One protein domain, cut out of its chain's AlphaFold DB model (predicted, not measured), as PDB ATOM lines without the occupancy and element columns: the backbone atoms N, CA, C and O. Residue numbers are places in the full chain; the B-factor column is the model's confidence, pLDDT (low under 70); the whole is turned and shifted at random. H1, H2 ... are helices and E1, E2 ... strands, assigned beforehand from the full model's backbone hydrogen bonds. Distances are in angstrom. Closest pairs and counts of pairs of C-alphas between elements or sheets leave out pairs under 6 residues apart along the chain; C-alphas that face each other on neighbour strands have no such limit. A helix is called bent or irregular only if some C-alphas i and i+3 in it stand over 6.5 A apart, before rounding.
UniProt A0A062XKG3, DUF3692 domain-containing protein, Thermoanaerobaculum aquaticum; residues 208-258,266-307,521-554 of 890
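What this domain is: This is residues 208 to 258, 266 to 307 and 521 to 554 of the 890 residues of the protein "DUF3692 domain-containing protein" of Thermoanaerobaculum aquaticum (UniProt A0A062XKG3). Two groups of helices lie toward opposite ends of an elongated model: H1 and H3 meet over part of their lengths at one end, the short helices H4, H5 and H6 cluster at the other, and H2 sits between the two groups. The small hairpin of E1 and E2 reaches out toward the end where H5 lies, while residues 302 to 307, of which 302 to 304 belong to H3, stick out at the far end. The printed part has 127 residues, with six named helices and two named strands in the order H1 H2 E1 E2 H3 H4 H5 H6; the strands make one antiparallel sheet, order E1 - E2, and the class is mostly helix. It is only just loose, close to compact, with a radius of gyration of the C-alphas of 17.0 A and spans of 64 by 33 by 26 A.

How they stand to each other: Start at the hairpin of E1, residues 267 to 270, and E2, residues 277 to 280, antiparallel at 163 degrees; look for N 269 and O 278, 3.0 A apart, and N 280 and O 267, 2.8 A apart. From E1, look to H6, residues 545 to 550: the closest C-alphas, Ile 269 and Gly 545, are 6.5 A apart. H6 touches H5, residues 533 to 540, at Gln 540 and Leu 546, closest C-alphas 4.8 A apart, at a steep tilt of 61 degrees, opposite ways. H6 also touches H4, residues 527 to 530, where the closest C-alphas, Lys 528 and Leu 549, are 4.7 A apart. H2, residues 247 to 253, is close to H6 but not clearly touching, with the C-alphas of Phe 248 and Leu 548 closest at 6.5 A. At the other end, residues 228 to 232 of H1, residues 219 to 232, touch residues 290 to 297 of H3, residues 284 to 304; the closest C-alphas, Ile 229 and Leu 294, are 6.4 A apart, at a shallow tilt of 33 degrees, only just short of steep, the same way. H3 is apart from H2, H5 and H6. Every O i to N i+4 pair is within hydrogen-bond range in H5 and H6, against 9 of 10 in H1, 2 of 3 in H2 and 14 of 17 in H3; H4 is too short for such a pair.

Where its parts are: Find C-alpha 267 at (-48.619, -10.945, 30.356), where E1 begins its 10.2 A; E2 follows over 9.9 A. H3 runs 29.7 A from C-alpha 284 at (-49.007, -25.078, 35.566), has a kink of 36 degrees near residue 291, and is irregular, with C-alphas 286 and 289 7.5 A apart. H1 covers 20.7 A, H2 9.8 A, H4 5.0 A and H5 10.3 A. H6 covers 8.8 A and ends at C-alpha 550, (-38.896, -5.116, 42.429).

The domain as a whole: The two C-alphas farthest apart are those of Asn 273 and Asp 307, 65.4 A. Look for two cuts: residues 259 to 265, with 10.6 A from C-alpha 258 to C-alpha 266, and residues 308 to 520, with 35.6 A from C-alpha 307 to C-alpha 521. The link from H1 to H2, 14 residues, is long. Mean pLDDT of the printed part is 80.4; 23 residues are under 70, among them 234 to 241 and 254 to 258.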
ATOM      1  N   SER A 208     -53.184 -32.462  38.379       90.88
ATOM      2  CA  SER A 208     -54.320 -32.724  37.477       90.88
ATOM      3  C   SER A 208     -55.458 -31.705  37.523       90.88
ATOM      4  O   SER A 208     -56.009 -31.421  36.460       90.88
ATOM      5  N   PRO A 209     -55.813 -31.076  38.666       89.25
ATOM      6  CA  PRO A 209     -56.851 -30.055  38.642       89.25
ATOM      7  C   PRO A 209     -56.459 -28.873  37.749       89.25
ATOM      8  O   PRO A 209     -57.301 -28.348  37.028       89.25
ATOM      9  N   ILE A 210     -55.182 -28.476  37.759       88.81
ATOM     10  CA  ILE A 210     -54.682 -27.289  37.054       88.81
ATOM     11  C   ILE A 210     -54.097 -27.596  35.666       88.81
ATOM     12  O   ILE A 210     -53.784 -26.657  34.938       88.81
ATOM     13  N   THR A 211     -53.934 -28.865  35.279       84.44
ATOM     14  CA  THR A 211     -53.446 -29.247  33.943       84.44
ATOM     15  C   THR A 211     -53.793 -30.680  33.558       84.44
ATOM     16  O   THR A 211     -53.755 -31.582  34.384       84.44
ATOM     17  N   ASN A 212     -54.018 -30.904  32.263       73.25
ATOM     18  CA  ASN A 212     -54.124 -32.237  31.660       73.25
ATOM     19  C   ASN A 212     -52.812 -32.678  30.974       73.25
ATOM     20  O   ASN A 212     -52.839 -33.499  30.062       73.25
ATOM     21  N   GLY A 213     -51.673 -32.087  31.354       69.50
ATOM     22  CA  GLY A 213     -50.375 -32.283  30.691       69.50
ATOM     23  C   GLY A 213     -50.081 -31.279  29.569       69.50
ATOM     24  O   GLY A 213     -49.085 -31.422  28.870       69.50
ATOM     25  N   GLY A 214     -50.935 -30.263  29.397       69.75
ATOM     26  CA  GLY A 214     -50.720 -29.153  28.465       69.75
ATOM     27  C   GLY A 214     -49.947 -27.983  29.086       69.75
ATOM     28  O   GLY A 214     -49.768 -27.910  30.305       69.75
ATOM     29  N   GLU A 215     -49.531 -27.040  28.238       73.00
ATOM     30  CA  GLU A 215     -48.731 -25.864  28.625       73.00
ATOM     31  C   GLU A 215     -49.540 -24.770  29.342       73.00
ATOM     32  O   GLU A 215     -48.969 -23.936  30.042       73.00
ATOM     33  N   SER A 216     -50.870 -24.780  29.217       79.44
ATOM     34  CA  SER A 216     -51.768 -23.786  29.813       79.44
ATOM     35  C   SER A 216     -52.379 -24.250  31.136       79.44
ATOM     36  O   SER A 216     -52.718 -25.423  31.303       79.44
ATOM     37  N   ILE A 217     -52.614 -23.304  32.046       84.25
ATOM     38  CA  ILE A 217     -53.341 -23.533  33.303       84.25
ATOM     39  C   ILE A 217     -54.836 -23.751  33.018       84.25
ATOM     40  O   ILE A 217     -55.450 -22.966  32.297       84.25
ATOM     41  N   ASN A 218     -55.438 -24.778  33.623       84.94
ATOM     42  CA  ASN A 218     -56.889 -24.983  33.633       84.94
ATOM     43  C   ASN A 218     -57.569 -23.943  34.556       84.94
ATOM     44  O   ASN A 218     -57.332 -23.978  35.770       84.94
ATOM     45  N   PRO A 219     -58.438 -23.051  34.033       83.06
ATOM     46  CA  PRO A 219     -59.079 -22.005  34.832       83.06
ATOM     47  C   PRO A 219     -59.960 -22.527  35.975       83.06
ATOM     48  O   PRO A 219     -59.944 -21.954  37.061       83.06
ATOM     49  N   GLU A 220     -60.705 -23.616  35.768       85.00
ATOM     50  CA  GLU A 220     -61.586 -24.182  36.804       85.00
ATOM     51  C   GLU A 220     -60.771 -24.768  37.961       85.00
ATOM     52  O   GLU A 220     -61.063 -24.535  39.136       85.00
ATOM     53  N   GLY A 221     -59.690 -25.476  37.627       86.50
ATOM     54  CA  GLY A 221     -58.738 -25.985  38.608       86.50
ATOM     55  C   GLY A 221     -58.040 -24.888  39.393       86.50
ATOM     56  O   GLY A 221     -57.870 -25.015  40.605       86.50
ATOM     57  N   TYR A 222     -57.661 -23.801  38.717       87.38
ATOM     58  CA  TYR A 222     -57.077 -22.631  39.364       87.38
ATOM     59  C   TYR A 222     -58.038 -22.004  40.381       87.38
ATOM     60  O   TYR A 222     -57.637 -21.753  41.517       87.38
ATOM     61  N   GLN A 223     -59.313 -21.818  40.020       86.62
ATOM     62  CA  GLN A 223     -60.313 -21.291  40.955       86.62
ATOM     63  C   GLN A 223     -60.500 -22.214  42.161       86.62
ATOM     64  O   GLN A 223     -60.474 -21.756  43.301       86.62
ATOM     65  N   ARG A 224     -60.559 -23.531  41.939       87.62
ATOM     66  CA  ARG A 224     -60.623 -24.508  43.032       87.62
ATOM     67  C   ARG A 224     -59.399 -24.450  43.950       87.62
ATOM     68  O   ARG A 224     -59.545 -24.564  45.165       87.62
ATOM     69  N   LEU A 225     -58.197 -24.283  43.395       88.19
ATOM     70  CA  LEU A 225     -56.970 -24.110  44.177       88.19
ATOM     71  C   LEU A 225     -57.040 -22.841  45.040       88.19
ATOM     72  O   LEU A 225     -56.751 -22.903  46.234       88.19
ATOM     73  N   LYS A 226     -57.483 -21.719  44.457       86.81
ATOM     74  CA  LYS A 226     -57.672 -20.434  45.149       86.81
ATOM     75  C   LYS A 226     -58.674 -20.553  46.301       86.81
ATOM     76  O   LYS A 226     -58.377 -20.120  47.412       86.81
ATOM     77  N   GLU A 227     -59.809 -21.213  46.077       86.94
ATOM     78  CA  GLU A 227     -60.806 -21.496  47.120       86.94
ATOM     79  C   GLU A 227     -60.251 -22.367  48.255       86.94
ATOM     80  O   GLU A 227     -60.522 -22.101  49.425       86.94
ATOM     81  N   LEU A 228     -59.489 -23.420  47.934       87.50
ATOM     82  CA  LEU A 228     -58.918 -24.324  48.938       87.50
ATOM     83  C   LEU A 228     -57.894 -23.618  49.821       87.50
ATOM     84  O   LEU A 228     -57.972 -23.733  51.042       87.50
ATOM     85  N   ILE A 229     -56.972 -22.863  49.222       85.56
ATOM     86  CA  ILE A 229     -55.990 -22.072  49.968       85.56
ATOM     87  C   ILE A 229     -56.704 -21.035  50.850       85.56
ATOM     88  O   ILE A 229     -56.382 -20.905  52.030       85.56
ATOM     89  N   GLY A 230     -57.737 -20.368  50.319       81.75
ATOM     90  CA  GLY A 230     -58.544 -19.402  51.069       81.75
ATOM     91  C   GLY A 230     -59.270 -19.988  52.287       81.75
ATOM     92  O   GLY A 230     -59.565 -19.257  53.226       81.75
ATOM     93  N   LYS A 231     -59.525 -21.305  52.332       83.62
ATOM     94  CA  LYS A 231     -60.107 -21.971  53.515       83.62
ATOM     95  C   LYS A 231     -59.111 -22.162  54.657       83.62
ATOM     96  O   LYS A 231     -59.535 -22.233  55.807       83.62
ATOM     97  N   PHE A 232     -57.819 -22.287  54.357       76.69
ATOM     98  CA  PHE A 232     -56.783 -22.470  55.377       76.69
ATOM     99  C   PHE A 232     -56.309 -21.149  55.981       76.69
ATOM    100  O   PHE A 232     -55.786 -21.142  57.095       76.69
ATOM    101  N   ARG A 233     -56.458 -20.038  55.254       71.62
ATOM    102  CA  ARG A 233     -55.824 -18.767  55.604       71.62
ATOM    103  C   ARG A 233     -56.857 -17.647  55.630       71.62
ATOM    104  O   ARG A 233     -57.364 -17.239  54.592       71.62
ATOM    105  N   GLU A 234     -57.159 -17.146  56.827       57.94
ATOM    106  CA  GLU A 234     -57.923 -15.905  56.977       57.94
ATOM    107  C   GLU A 234     -57.125 -14.740  56.375       57.94
ATOM    108  O   GLU A 234     -55.923 -14.602  56.619       57.94
ATOM    109  N   ILE A 235     -57.796 -13.894  55.592       52.47
ATOM    110  CA  ILE A 235     -57.199 -12.686  55.018       52.47
ATOM    111  C   ILE A 235     -56.867 -11.734  56.174       52.47
ATOM    112  O   ILE A 235     -57.755 -11.100  56.741       52.47
ATOM    113  N   GLN A 236     -55.589 -11.624  56.537       47.47
ATOM    114  CA  GLN A 236     -55.108 -10.567  57.428       47.47
ATOM    115  C   GLN A 236     -54.705  -9.353  56.585       47.47
ATOM    116  O   GLN A 236     -53.856  -9.467  55.700       47.47
ATOM    117  N   GLU A 237     -55.289  -8.183  56.859       39.84
ATOM    118  CA  GLU A 237     -54.948  -6.941  56.153       39.84
ATOM    119  C   GLU A 237     -53.430  -6.675  56.185       39.84
ATOM    120  O   GLU A 237     -52.802  -6.605  57.243       39.84
ATOM    121  N   GLY A 238     -52.829  -6.512  55.001       46.47
ATOM    122  CA  GLY A 238     -51.450  -6.038  54.847       46.47
ATOM    123  C   GLY A 238     -50.335  -7.092  54.910       46.47
ATOM    124  O   GLY A 238     -49.164  -6.712  54.858       46.47
ATOM    125  N   LYS A 239     -50.638  -8.397  54.980       46.78
ATOM    126  CA  LYS A 239     -49.643  -9.470  54.768       46.78
ATOM    127  C   LYS A 239     -50.144 -10.448  53.704       46.78
ATOM    128  O   LYS A 239     -51.271 -10.910  53.842       46.78
ATOM    129  N   PRO A 240     -49.342 -10.790  52.674       52.06
ATOM    130  CA  PRO A 240     -49.750 -11.795  51.701       52.06
ATOM    131  C   PRO A 240     -49.985 -13.116  52.434       52.06
ATOM    132  O   PRO A 240     -49.063 -13.676  53.031       52.06
ATOM    133  N   SER A 241     -51.237 -13.571  52.442       63.69
ATOM    134  CA  SER A 241     -51.638 -14.810  53.098       63.69
ATOM    135  C   SER A 241     -51.200 -16.032  52.305       63.69
ATOM    136  O   SER A 241     -51.016 -17.076  52.906       63.69
ATOM    137  N   SER A 242     -50.971 -15.929  50.995       80.44
ATOM    138  CA  SER A 242     -50.519 -17.026  50.126       80.44
ATOM    139  C   SER A 242     -49.628 -16.509  48.991       80.44
ATOM    140  O   SER A 242     -49.619 -15.314  48.692       80.44
ATOM    141  N   PHE A 243     -48.934 -17.408  48.288       84.81
ATOM    142  CA  PHE A 243     -48.358 -17.149  46.970       84.81
ATOM    143  C   PHE A 243     -49.345 -16.481  45.998       84.81
ATOM    144  O   PHE A 243     -48.932 -15.650  45.195       84.81
ATOM    145  N   LEU A 244     -50.647 -16.775  46.080       85.94
ATOM    146  CA  LEU A 244     -51.652 -16.122  45.228       85.94
ATOM    147  C   LEU A 244     -51.827 -14.620  45.533       85.94
ATOM    148  O   LEU A 244     -52.314 -13.864  44.694       85.94
ATOM    149  N   ASP A 245     -51.370 -14.166  46.701       83.38
ATOM    150  CA  ASP A 245     -51.301 -12.752  47.088       83.38
ATOM    151  C   ASP A 245     -49.911 -12.146  46.845       83.38
ATOM    152  O   ASP A 245     -49.683 -10.959  47.087       83.38
ATOM    153  N   HIS A 246     -48.955 -12.955  46.384       84.94
ATOM    154  CA  HIS A 246     -47.579 -12.531  46.196       84.94
ATOM    155  C   HIS A 246     -47.492 -11.460  45.090       84.94
ATOM    156  O   HIS A 246     -48.068 -11.659  44.016       84.94
ATOM    157  N   PRO A 247     -46.710 -10.372  45.268       85.19
ATOM    158  CA  PRO A 247     -46.602  -9.291  44.280       85.19
ATOM    159  C   PRO A 247     -46.272  -9.782  42.863       85.19
ATOM    160  O   PRO A 247     -46.912  -9.383  41.898       85.19
ATOM    161  N   PHE A 248     -45.331 -10.727  42.756       86.50
ATOM    162  CA  PHE A 248     -45.005 -11.396  41.490       86.50
ATOM    163  C   PHE A 248     -46.216 -12.072  40.833       86.50
ATOM    164  O   PHE A 248     -46.404 -11.925  39.631       86.50
ATOM    165  N   TRP A 249     -47.035 -12.807  41.598       86.44
ATOM    166  CA  TRP A 249     -48.206 -13.474  41.034       86.44
ATOM    167  C   TRP A 249     -49.272 -12.461  40.631       86.44
ATOM    168  O   TRP A 249     -49.824 -12.601  39.551       86.44
ATOM    169  N   LYS A 250     -49.496 -11.392  41.406       83.50
ATOM    170  CA  LYS A 250     -50.450 -10.325  41.050       83.50
ATOM    171  C   LYS A 250     -50.129  -9.654  39.714       83.50
ATOM    172  O   LYS A 250     -51.036  -9.424  38.922       83.50
ATOM    173  N   VAL A 251     -48.845  -9.442  39.414       78.38
ATOM    174  CA  VAL A 251     -48.398  -8.946  38.097       78.38
ATOM    175  C   VAL A 251     -48.817  -9.890  36.956       78.38
ATOM    176  O   VAL A 251     -49.086  -9.430  35.847       78.38
ATOM    177  N   LEU A 252     -48.892 -11.199  37.217       76.38
ATOM    178  CA  LEU A 252     -49.296 -12.223  36.248       76.38
ATOM    179  C   LEU A 252     -50.813 -12.520  36.262       76.38
ATOM    180  O   LEU A 252     -51.368 -12.882  35.224       76.38
ATOM    181  N   GLU A 253     -51.484 -12.372  37.409       72.19
ATOM    182  CA  GLU A 253     -52.878 -12.776  37.661       72.19
ATOM    183  C   GLU A 253     -53.893 -11.883  36.935       72.19
ATOM    184  O   GLU A 253     -54.887 -12.404  36.422       72.19
ATOM    185  N   ASP A 254     -53.611 -10.578  36.806       57.75
ATOM    186  CA  ASP A 254     -54.499  -9.525  36.262       57.75
ATOM    187  C   ASP A 254     -55.066  -9.792  34.844       57.75
ATOM    188  O   ASP A 254     -55.888  -9.028  34.321       57.75
ATOM    189  N   LYS A 255     -54.647 -10.881  34.188       52.94
ATOM    190  CA  LYS A 255     -55.059 -11.271  32.834       52.94
ATOM    191  C   LYS A 255     -55.660 -12.676  32.698       52.94
ATOM    192  O   LYS A 255     -56.111 -13.004  31.602       52.94
ATOM    193  N   LEU A 256     -55.731 -13.478  33.766       55.53
ATOM    194  CA  LEU A 256     -56.376 -14.806  33.751       55.53
ATOM    195  C   LEU A 256     -57.907 -14.736  33.924       55.53
ATOM    196  O   LEU A 256     -58.616 -15.640  33.490       55.53
ATOM    197  N   GLU A 257     -58.437 -13.653  34.505       48.75
ATOM    198  CA  GLU A 257     -59.877 -13.491  34.788       48.75
ATOM    199  C   GLU A 257     -60.692 -12.893  33.615       48.75
ATOM    200  O   GLU A 257     -61.925 -12.918  33.629       48.75
ATOM    201  N   LYS A 258     -60.041 -12.391  32.551       43.47
ATOM    202  CA  LYS A 258     -60.722 -11.794  31.384       43.47
ATOM    203  C   LYS A 258     -61.031 -12.854  30.318       43.47
ATOM    204  O   LYS A 258     -60.146 -13.280  29.585       43.47
ATOM    205  N   GLU A 266     -52.049 -13.730  28.515       59.81
ATOM    206  CA  GLU A 266     -50.694 -13.270  28.145       59.81
ATOM    207  C   GLU A 266     -50.288 -11.983  28.893       59.81
ATOM    208  O   GLU A 266     -50.781 -10.875  28.625       59.81
ATOM    209  N   TRP A 267     -49.329 -12.100  29.814       66.50
ATOM    210  CA  TRP A 267     -48.619 -10.945  30.356       66.50
ATOM    211  C   TRP A 267     -47.597 -10.451  29.332       66.50
ATOM    212  O   TRP A 267     -46.953 -11.255  28.665       66.50
ATOM    213  N   ALA A 268     -47.462  -9.133  29.177       68.44
ATOM    214  CA  ALA A 268     -46.537  -8.565  28.209       68.44
ATOM    215  C   ALA A 268     -45.880  -7.293  28.739       68.44
ATOM    216  O   ALA A 268     -46.558  -6.461  29.338       68.44
ATOM    217  N   ILE A 269     -44.588  -7.141  28.454       72.38
ATOM    218  CA  ILE A 269     -43.822  -5.903  28.640       72.38
ATOM    219  C   ILE A 269     -43.461  -5.385  27.257       72.38
ATOM    220  O   ILE A 269     -42.979  -6.160  26.430       72.38
ATOM    221  N   SER A 270     -43.668  -4.097  27.003       73.38
ATOM    222  CA  SER A 270     -43.396  -3.483  25.702       73.38
ATOM    223  C   SER A 270     -42.428  -2.315  25.790       73.38
ATOM    224  O   SER A 270     -42.463  -1.516  26.728       73.38
ATOM    225  N   ASP A 271     -41.601  -2.201  24.758       75.75
ATOM    226  CA  ASP A 271     -40.857  -0.999  24.434       75.75
ATOM    227  C   ASP A 271     -41.720  -0.136  23.509       75.75
ATOM    228  O   ASP A 271     -41.961  -0.466  22.345       75.75
ATOM    229  N   VAL A 272     -42.201   0.980  24.049       70.62
ATOM    230  CA  VAL A 272     -43.046   1.940  23.328       70.62
ATOM    231  C   VAL A 272     -42.330   2.606  22.151       70.62
ATOM    232  O   VAL A 272     -43.001   3.051  21.224       70.62
ATOM    233  N   ASN A 273     -40.996   2.653  22.150       72.00
ATOM    234  CA  ASN A 273     -40.227   3.319  21.100       72.00
ATOM    235  C   ASN A 273     -39.899   2.384  19.930       72.00
ATOM    236  O   ASN A 273     -39.829   2.836  18.788       72.00
ATOM    237  N   THR A 274     -39.689   1.091  20.195       75.62
ATOM    238  CA  THR A 274     -39.321   0.103  19.161       75.62
ATOM    239  C   THR A 274     -40.480  -0.795  18.731       75.62
ATOM    240  O   THR A 274     -40.362  -1.510  17.738       75.62
ATOM    241  N   GLY A 275     -41.600  -0.783  19.463       67.81
ATOM    242  CA  GLY A 275     -42.737  -1.677  19.234       67.81
ATOM    243  C   GLY A 275     -42.470  -3.134  19.635       67.81
ATOM    244  O   GLY A 275     -43.329  -3.994  19.440       67.81
ATOM    245  N   PHE A 276     -41.297  -3.433  20.200       70.19
ATOM    246  CA  PHE A 276     -40.938  -4.765  20.673       70.19
ATOM    247  C   PHE A 276     -41.699  -5.107  21.960       70.19
ATOM    248  O   PHE A 276     -41.733  -4.308  22.895       70.19
ATOM    249  N   SER A 277     -42.287  -6.305  22.044       67.88
ATOM    250  CA  SER A 277     -42.964  -6.787  23.254       67.88
ATOM    251  C   SER A 277     -42.522  -8.198  23.625       67.88
ATOM    252  O   SER A 277     -42.553  -9.089  22.775       67.88
ATOM    253  N   VAL A 278     -42.192  -8.423  24.896       68.50
ATOM    254  CA  VAL A 278     -41.980  -9.759  25.465       68.50
ATOM    255  C   VAL A 278     -43.298 -10.232  26.045       68.50
ATOM    256  O   VAL A 278     -43.855  -9.535  26.888       68.50
ATOM    257  N   ARG A 279     -43.788 -11.401  25.618       71.75
ATOM    258  CA  ARG A 279     -45.002 -12.020  26.163       71.75
ATOM    259  C   ARG A 279     -44.660 -13.275  26.952       71.75
ATOM    260  O   ARG A 279     -43.818 -14.061  26.526       71.75
ATOM    261  N   TYR A 280     -45.320 -13.454  28.088       76.25
ATOM    262  CA  TYR A 280     -45.224 -14.640  28.923       76.25
ATOM    263  C   TYR A 280     -46.626 -15.153  29.237       76.25
ATOM    264  O   TYR A 280     -47.483 -14.401  29.705       76.25
ATOM    265  N   GLN A 281     -46.836 -16.443  28.994       76.94
ATOM    266  CA  GLN A 281     -48.044 -17.151  29.381       76.94
ATOM    267  C   GLN A 281     -47.722 -18.023  30.604       76.94
ATOM    268  O   GLN A 281     -46.852 -18.895  30.505       76.94
ATOM    269  N   PRO A 282     -48.369 -17.792  31.762       80.88
ATOM    270  CA  PRO A 282     -48.196 -18.645  32.930       80.88
ATOM    271  C   PRO A 282     -48.575 -20.095  32.620       80.88
ATOM    272  O   PRO A 282     -49.616 -20.360  32.015       80.88
ATOM    273  N   ASN A 283     -47.743 -21.027  33.076       85.81
ATOM    274  CA  ASN A 283     -47.961 -22.460  32.910       85.81
ATOM    275  C   ASN A 283     -48.268 -23.117  34.271       85.81
ATOM    276  O   ASN A 283     -48.106 -22.482  35.316       85.81
ATOM    277  N   PRO A 284     -48.702 -24.388  34.308       87.00
ATOM    278  CA  PRO A 284     -49.007 -25.078  35.566       87.00
ATOM    279  C   PRO A 284     -47.832 -25.110  36.558       87.00
ATOM    280  O   PRO A 284     -48.041 -25.060  37.768       87.00
ATOM    281  N   GLY A 285     -46.592 -25.134  36.064       87.00
ATOM    282  CA  GLY A 285     -45.386 -25.059  36.891       87.00
ATOM    283  C   GLY A 285     -45.221 -23.717  37.611       87.00
ATOM    284  O   GLY A 285     -44.677 -23.690  38.716       87.00
ATOM    285  N   SER A 286     -45.750 -22.618  37.062       87.75
ATOM    286  CA  SER A 286     -45.779 -21.303  37.724       87.75
ATOM    287  C   SER A 286     -46.574 -21.323  39.039       87.75
ATOM    288  O   SER A 286     -46.312 -20.504  39.916       87.75
ATOM    289  N   LEU A 287     -47.505 -22.275  39.201       90.31
ATOM    290  CA  LEU A 287     -48.306 -22.482  40.414       90.31
ATOM    291  C   LEU A 287     -47.661 -23.448  41.421       90.31
ATOM    292  O   LEU A 287     -48.260 -23.722  42.462       90.31
ATOM    293  N   TYR A 288     -46.440 -23.934  41.166       91.75
ATOM    294  CA  TYR A 288     -45.706 -24.784  42.109       91.75
ATOM    295  C   TYR A 288     -45.697 -24.234  43.549       91.75
ATOM    296  O   TYR A 288     -45.987 -25.017  44.454       91.75
ATOM    297  N   PRO A 289     -45.433 -22.931  43.806       90.88
ATOM    298  CA  PRO A 289     -45.423 -22.424  45.176       90.88
ATOM    299  C   PRO A 289     -46.794 -22.539  45.861       90.88
ATOM    300  O   PRO A 289     -46.856 -22.955  47.012       90.88
ATOM    301  N   ALA A 290     -47.898 -22.285  45.147       90.56
ATOM    302  CA  ALA A 290     -49.252 -22.471  45.684       90.56
ATOM    303  C   ALA A 290     -49.562 -23.947  45.991       90.56
ATOM    304  O   ALA A 290     -50.140 -24.262  47.028       90.56
ATOM    305  N   LEU A 291     -49.148 -24.873  45.119       92.62
ATOM    306  CA  LEU A 291     -49.309 -26.309  45.373       92.62
ATOM    307  C   LEU A 291     -48.450 -26.781  46.554       92.62
ATOM    308  O   LEU A 291     -48.879 -27.633  47.334       92.62
ATOM    309  N   ARG A 292     -47.248 -26.215  46.711       91.06
ATOM    310  CA  ARG A 292     -46.359 -26.483  47.844       91.06
ATOM    311  C   ARG A 292     -46.956 -25.983  49.158       91.06
ATOM    312  O   ARG A 292     -46.912 -26.742  50.125       91.06
ATOM    313  N   GLU A 293     -47.510 -24.770  49.175       89.19
ATOM    314  CA  GLU A 293     -48.231 -24.202  50.323       89.19
ATOM    315  C   GLU A 293     -49.403 -25.093  50.727       89.19
ATOM    316  O   GLU A 293     -49.522 -25.472  51.890       89.19
ATOM    317  N   LEU A 294     -50.213 -25.521  49.756       91.19
ATOM    318  CA  LEU A 294     -51.319 -26.436  50.014       91.19
ATOM    319  C   LEU A 294     -50.824 -27.762  50.623       91.19
ATOM    320  O   LEU A 294     -51.421 -28.276  51.567       91.19
ATOM    321  N   ALA A 295     -49.706 -28.304  50.128       92.00
ATOM    322  CA  ALA A 295     -49.092 -29.511  50.684       92.00
ATOM    323  C   ALA A 295     -48.528 -29.309  52.106       92.00
ATOM    324  O   ALA A 295     -48.489 -30.263  52.886       92.00
ATOM    325  N   ASP A 296     -48.073 -28.102  52.461       89.56
ATOM    326  CA  ASP A 296     -47.692 -27.753  53.836       89.56
ATOM    327  C   ASP A 296     -48.907 -27.711  54.761       89.56
ATOM    328  O   ASP A 296     -48.884 -28.339  55.823       89.56
ATOM    329  N   ASP A 297     -49.976 -27.038  54.336       89.25
ATOM    330  CA  ASP A 297     -51.198 -26.865  55.121       89.25
ATOM    331  C   ASP A 297     -51.881 -28.228  55.382       89.25
ATOM    332  O   ASP A 297     -52.215 -28.556  56.526       89.25
ATOM    333  N   TYR A 298     -51.980 -29.098  54.365       91.19
ATOM    334  CA  TYR A 298     -52.492 -30.465  54.543       91.19
ATOM    335  C   TYR A 298     -51.602 -31.329  55.437       91.19
ATOM    336  O   TYR A 298     -52.118 -32.101  56.248       91.19
ATOM    337  N   LEU A 299     -50.275 -31.213  55.327       90.62
ATOM    338  CA  LEU A 299     -49.378 -31.960  56.207       90.62
ATOM    339  C   LEU A 299     -49.503 -31.479  57.659       90.62
ATOM    340  O   LEU A 299     -49.486 -32.297  58.580       90.62
ATOM    341  N   ALA A 300     -49.632 -30.170  57.883       88.69
ATOM    342  CA  ALA A 300     -49.866 -29.606  59.209       88.69
ATOM    343  C   ALA A 300     -51.192 -30.107  59.800       88.69
ATOM    344  O   ALA A 300     -51.226 -30.526  60.959       88.69
ATOM    345  N   MET A 301     -52.252 -30.167  58.987       89.12
ATOM    346  CA  MET A 301     -53.525 -30.778  59.372       89.12
ATOM    347  C   MET A 301     -53.344 -32.258  59.739       89.12
ATOM    348  O   MET A 301     -53.766 -32.668  60.818       89.12
ATOM    349  N   ALA A 302     -52.645 -33.044  58.913       89.38
ATOM    350  CA  ALA A 302     -52.367 -34.453  59.195       89.38
ATOM    351  C   ALA A 302     -51.585 -34.638  60.510       89.38
ATOM    352  O   ALA A 302     -51.876 -35.557  61.269       89.38
ATOM    353  N   LYS A 303     -50.637 -33.743  60.822       87.06
ATOM    354  CA  LYS A 303     -49.896 -33.726  62.099       87.06
ATOM    355  C   LYS A 303     -50.759 -33.338  63.305       87.06
ATOM    356  O   LYS A 303     -50.424 -33.707  64.429       87.06
ATOM    357  N   SER A 304     -51.832 -32.573  63.099       86.75
ATOM    358  CA  SER A 304     -52.755 -32.171  64.168       86.75
ATOM    359  C   SER A 304     -53.695 -33.303  64.598       86.75
ATOM    360  O   SER A 304     -54.113 -33.341  65.757       86.75
ATOM    361  N   VAL A 305     -53.971 -34.253  63.695       83.50
ATOM    362  CA  VAL A 305     -54.719 -35.477  63.996       83.50
ATOM    363  C   VAL A 305     -53.829 -36.386  64.845       83.50
ATOM    364  O   VAL A 305     -52.912 -37.042  64.342       83.50
ATOM    365  N   ARG A 306     -54.072 -36.366  66.159       67.38
ATOM    366  CA  ARG A 306     -53.387 -37.215  67.135       67.38
ATOM    367  C   ARG A 306     -54.171 -38.503  67.330       67.38
ATOM    368  O   ARG A 306     -55.236 -38.482  67.944       67.38
ATOM    369  N   ASP A 307     -53.596 -39.611  66.888       68.44
ATOM    370  CA  ASP A 307     -54.083 -40.938  67.243       68.44
ATOM    371  C   ASP A 307     -53.624 -41.236  68.678       68.44
ATOM    372  O   ASP A 307     -52.467 -41.569  68.932       68.44
ATOM    373  N   PRO A 521     -41.680 -13.417  51.154       86.38
ATOM    374  CA  PRO A 521     -41.281 -12.090  50.680       86.38
ATOM    375  C   PRO A 521     -40.340 -11.312  51.605       86.38
ATOM    376  O   PRO A 521     -39.545 -10.504  51.127       86.38
ATOM    377  N   GLN A 522     -40.417 -11.533  52.920       85.00
ATOM    378  CA  GLN A 522     -39.578 -10.850  53.902       85.00
ATOM    379  C   GLN A 522     -38.113 -11.268  53.828       85.00
ATOM    380  O   GLN A 522     -37.255 -10.471  54.192       85.00
ATOM    381  N   VAL A 523     -37.819 -12.505  53.413       87.50
ATOM    382  CA  VAL A 523     -36.450 -13.050  53.385       87.50
ATOM    383  C   VAL A 523     -35.883 -13.117  51.967       87.50
ATOM    384  O   VAL A 523     -34.664 -13.065  51.779       87.50
ATOM    385  N   MET A 524     -36.761 -13.188  50.965       88.62
ATOM    386  CA  MET A 524     -36.382 -13.329  49.565       88.62
ATOM    387  C   MET A 524     -35.857 -12.024  48.961       88.62
ATOM    388  O   MET A 524     -36.251 -10.912  49.313       88.62
ATOM    389  N   ILE A 525     -34.911 -12.159  48.031       89.38
ATOM    390  CA  ILE A 525     -34.317 -11.010  47.344       89.38
ATOM    391  C   ILE A 525     -35.199 -10.595  46.152       89.38
ATOM    392  O   ILE A 525     -35.847 -11.465  45.566       89.38
ATOM    393  N   PRO A 526     -35.227  -9.308  45.758       91.94
ATOM    394  CA  PRO A 526     -35.948  -8.883  44.558       91.94
ATOM    395  C   PRO A 526     -35.387  -9.528  43.286       91.94
ATOM    396  O   PRO A 526     -34.173  -9.732  43.188       91.94
ATOM    397  N   LEU A 527     -36.232  -9.759  42.275       91.38
ATOM    398  CA  LEU A 527     -35.830 -10.350  40.990       91.38
ATOM    399  C   LEU A 527     -34.674  -9.592  40.322       91.38
ATOM    400  O   LEU A 527     -33.758 -10.218  39.790       91.38
ATOM    401  N   LYS A 528     -34.629  -8.259  40.453       92.00
ATOM    402  CA  LYS A 528     -33.514  -7.418  39.985       92.00
ATOM    403  C   LYS A 528     -32.140  -7.893  40.462       92.00
ATOM    404  O   LYS A 528     -31.156  -7.707  39.754       92.00
ATOM    405  N   LYS A 529     -32.059  -8.462  41.671       89.31
ATOM    406  CA  LYS A 529     -30.813  -8.964  42.276       89.31
ATOM    407  C   LYS A 529     -30.501 -10.411  41.884       89.31
ATOM    408  O   LYS A 529     -29.365 -10.836  42.062       89.31
ATOM    409  N   CYS A 530     -31.478 -11.153  41.365       88.94
ATOM    410  CA  CYS A 530     -31.290 -12.504  40.828       88.94
ATOM    411  C   CYS A 530     -30.864 -12.495  39.358       88.94
ATOM    412  O   CYS A 530     -30.261 -13.452  38.885       88.94
ATOM    413  N   TRP A 531     -31.235 -11.454  38.613       91.56
ATOM    414  CA  TRP A 531     -31.025 -11.385  37.172       91.56
ATOM    415  C   TRP A 531     -29.658 -10.800  36.839       91.56
ATOM    416  O   TRP A 531     -29.132  -9.937  37.545       91.56
ATOM    417  N   HIS A 532     -29.089 -11.230  35.716       93.12
ATOM    418  CA  HIS A 532     -27.870 -10.642  35.190       93.12
ATOM    419  C   HIS A 532     -28.086  -9.140  34.944       93.12
ATOM    420  O   HIS A 532     -29.069  -8.739  34.316       93.12
ATOM    421  N   SER A 533     -27.144  -8.306  35.389       91.69
ATOM    422  CA  SER A 533     -27.280  -6.840  35.411       91.69
ATOM    423  C   SER A 533     -27.695  -6.235  34.064       91.69
ATOM    424  O   SER A 533     -28.578  -5.385  34.016       91.69
ATOM    425  N   LYS A 534     -27.123  -6.723  32.953       92.62
ATOM    426  CA  LYS A 534     -27.519  -6.326  31.587       92.62
ATOM    427  C   LYS A 534     -29.008  -6.563  31.295       92.62
ATOM    428  O   LYS A 534     -29.654  -5.677  30.748       92.62
ATOM    429  N   LEU A 535     -29.546  -7.730  31.667       90.38
ATOM    430  CA  LEU A 535     -30.962  -8.050  31.467       90.38
ATOM    431  C   LEU A 535     -31.841  -7.195  32.382       90.38
ATOM    432  O   LEU A 535     -32.823  -6.622  31.921       90.38
ATOM    433  N   ALA A 536     -31.472  -7.076  33.659       90.88
ATOM    434  CA  ALA A 536     -32.215  -6.266  34.619       90.88
ATOM    435  C   ALA A 536     -32.316  -4.798  34.169       90.88
ATOM    436  O   ALA A 536     -33.399  -4.221  34.202       90.88
ATOM    437  N   ASN A 537     -31.219  -4.211  33.683       90.88
ATOM    438  CA  ASN A 537     -31.209  -2.838  33.170       90.88
ATOM    439  C   ASN A 537     -32.059  -2.681  31.902       90.88
ATOM    440  O   ASN A 537     -32.748  -1.675  31.758       90.88
ATOM    441  N   TYR A 538     -32.035  -3.671  31.005       87.38
ATOM    442  CA  TYR A 538     -32.877  -3.670  29.809       87.38
ATOM    443  C   TYR A 538     -34.367  -3.712  30.170       87.38
ATOM    444  O   TYR A 538     -35.130  -2.852  29.740       87.38
ATOM    445  N   VAL A 539     -34.775  -4.659  31.022       86.19
ATOM    446  CA  VAL A 539     -36.180  -4.815  31.434       86.19
ATOM    447  C   VAL A 539     -36.664  -3.628  32.260       86.19
ATOM    448  O   VAL A 539     -37.818  -3.235  32.130       86.19
ATOM    449  N   GLN A 540     -35.789  -2.992  33.042       88.75
ATOM    450  CA  GLN A 540     -36.121  -1.768  33.770       88.75
ATOM    451  C   GLN A 540     -36.570  -0.626  32.839       88.75
ATOM    452  O   GLN A 540     -37.360   0.212  33.267       88.75
ATOM    453  N   GLY A 541     -36.089  -0.589  31.592       84.06
ATOM    454  CA  GLY A 541     -36.491   0.404  30.591       84.06
ATOM    455  C   GLY A 541     -37.838   0.126  29.913       84.06
ATOM    456  O   GLY A 541     -38.322   0.979  29.174       84.06
ATOM    457  N   LEU A 542     -38.446  -1.042  30.146       83.94
ATOM    458  CA  LEU A 542     -39.719  -1.440  29.542       83.94
ATOM    459  C   LEU A 542     -40.911  -1.040  30.423       83.94
ATOM    460  O   LEU A 542     -40.821  -1.020  31.655       83.94
ATOM    461  N   GLN A 543     -42.065  -0.781  29.805       81.25
ATOM    462  CA  GLN A 543     -43.281  -0.401  30.530       81.25
ATOM    463  C   GLN A 543     -43.765  -1.537  31.451       81.25
ATOM    464  O   GLN A 543     -44.145  -2.598  30.971       81.25
ATOM    465  N   GLY A 544     -43.776  -1.312  32.771       76.06
ATOM    466  CA  GLY A 544     -44.132  -2.323  33.784       76.06
ATOM    467  C   GLY A 544     -42.976  -3.251  34.195       76.06
ATOM    468  O   GLY A 544     -43.132  -4.086  35.085       76.06
ATOM    469  N   GLY A 545     -41.790  -3.097  33.595       83.19
ATOM    470  CA  GLY A 545     -40.625  -3.920  33.923       83.19
ATOM    471  C   GLY A 545     -40.019  -3.615  35.296       83.19
ATOM    472  O   GLY A 545     -39.521  -4.523  35.958       83.19
ATOM    473  N   LEU A 546     -40.097  -2.365  35.770       86.19
ATOM    474  CA  LEU A 546     -39.606  -1.990  37.102       86.19
ATOM    475  C   LEU A 546     -40.408  -2.663  38.231       86.19
ATOM    476  O   LEU A 546     -39.807  -3.145  39.191       86.19
ATOM    477  N   ASP A 547     -41.732  -2.748  38.093       85.31
ATOM    478  CA  ASP A 547     -42.607  -3.376  39.092       85.31
ATOM    479  C   ASP A 547     -42.307  -4.873  39.224       85.31
ATOM    480  O   ASP A 547     -42.127  -5.381  40.333       85.31
ATOM    481  N   LEU A 548     -42.124  -5.562  38.091       85.94
ATOM    482  CA  LEU A 548     -41.665  -6.953  38.063       85.94
ATOM    483  C   LEU A 548     -40.307  -7.110  38.759       85.94
ATOM    484  O   LEU A 548     -40.139  -7.974  39.614       85.94
ATOM    485  N   LEU A 549     -39.323  -6.285  38.399       90.38
ATOM    486  CA  LEU A 549     -37.958  -6.390  38.920       90.38
ATOM    487  C   LEU A 549     -37.877  -6.158  40.437       90.38
ATOM    488  O   LEU A 549     -36.988  -6.712  41.093       90.38
ATOM    489  N   ASN A 550     -38.795  -5.369  40.993       91.94
ATOM    490  CA  ASN A 550     -38.896  -5.116  42.429       91.94
ATOM    491  C   ASN A 550     -39.641  -6.221  43.193       91.94
ATOM    492  O   ASN A 550     -39.549  -6.266  44.421       91.94
ATOM    493  N   CYS A 551     -40.338  -7.130  42.504       90.62
ATOM    494  CA  CYS A 551     -41.000  -8.253  43.156       90.62
ATOM    495  C   CYS A 551     -39.973  -9.180  43.836       90.62
ATOM    496  O   CYS A 551     -38.922  -9.463  43.251       90.62
ATOM    497  N   PRO A 552     -40.270  -9.703  45.040       91.25
ATOM    498  CA  PRO A 552     -39.469 -10.758  45.657       91.25
ATOM    499  C   PRO A 552     -39.409 -12.004  44.764       91.25
ATOM    500  O   PRO A 552     -40.360 -12.314  44.045       91.25
ATOM    501  N   ARG A 553     -38.294 -12.740  44.798       90.19
ATOM    502  CA  ARG A 553     -38.186 -14.024  44.098       90.19
ATOM    503  C   ARG A 553     -39.102 -15.067  44.761       90.19
ATOM    504  O   ARG A 553     -38.948 -15.290  45.960       90.19
ATOM    505  N   PRO A 554     -39.986 -15.747  44.009       87.88
ATOM    506  CA  PRO A 554     -40.861 -16.777  44.565       87.88
ATOM    507  C   PRO A 554     -40.109 -18.073  44.921       87.88
ATOM    508  O   PRO A 554     -39.056 -18.373  44.352       87.88
TER     509      PRO A 554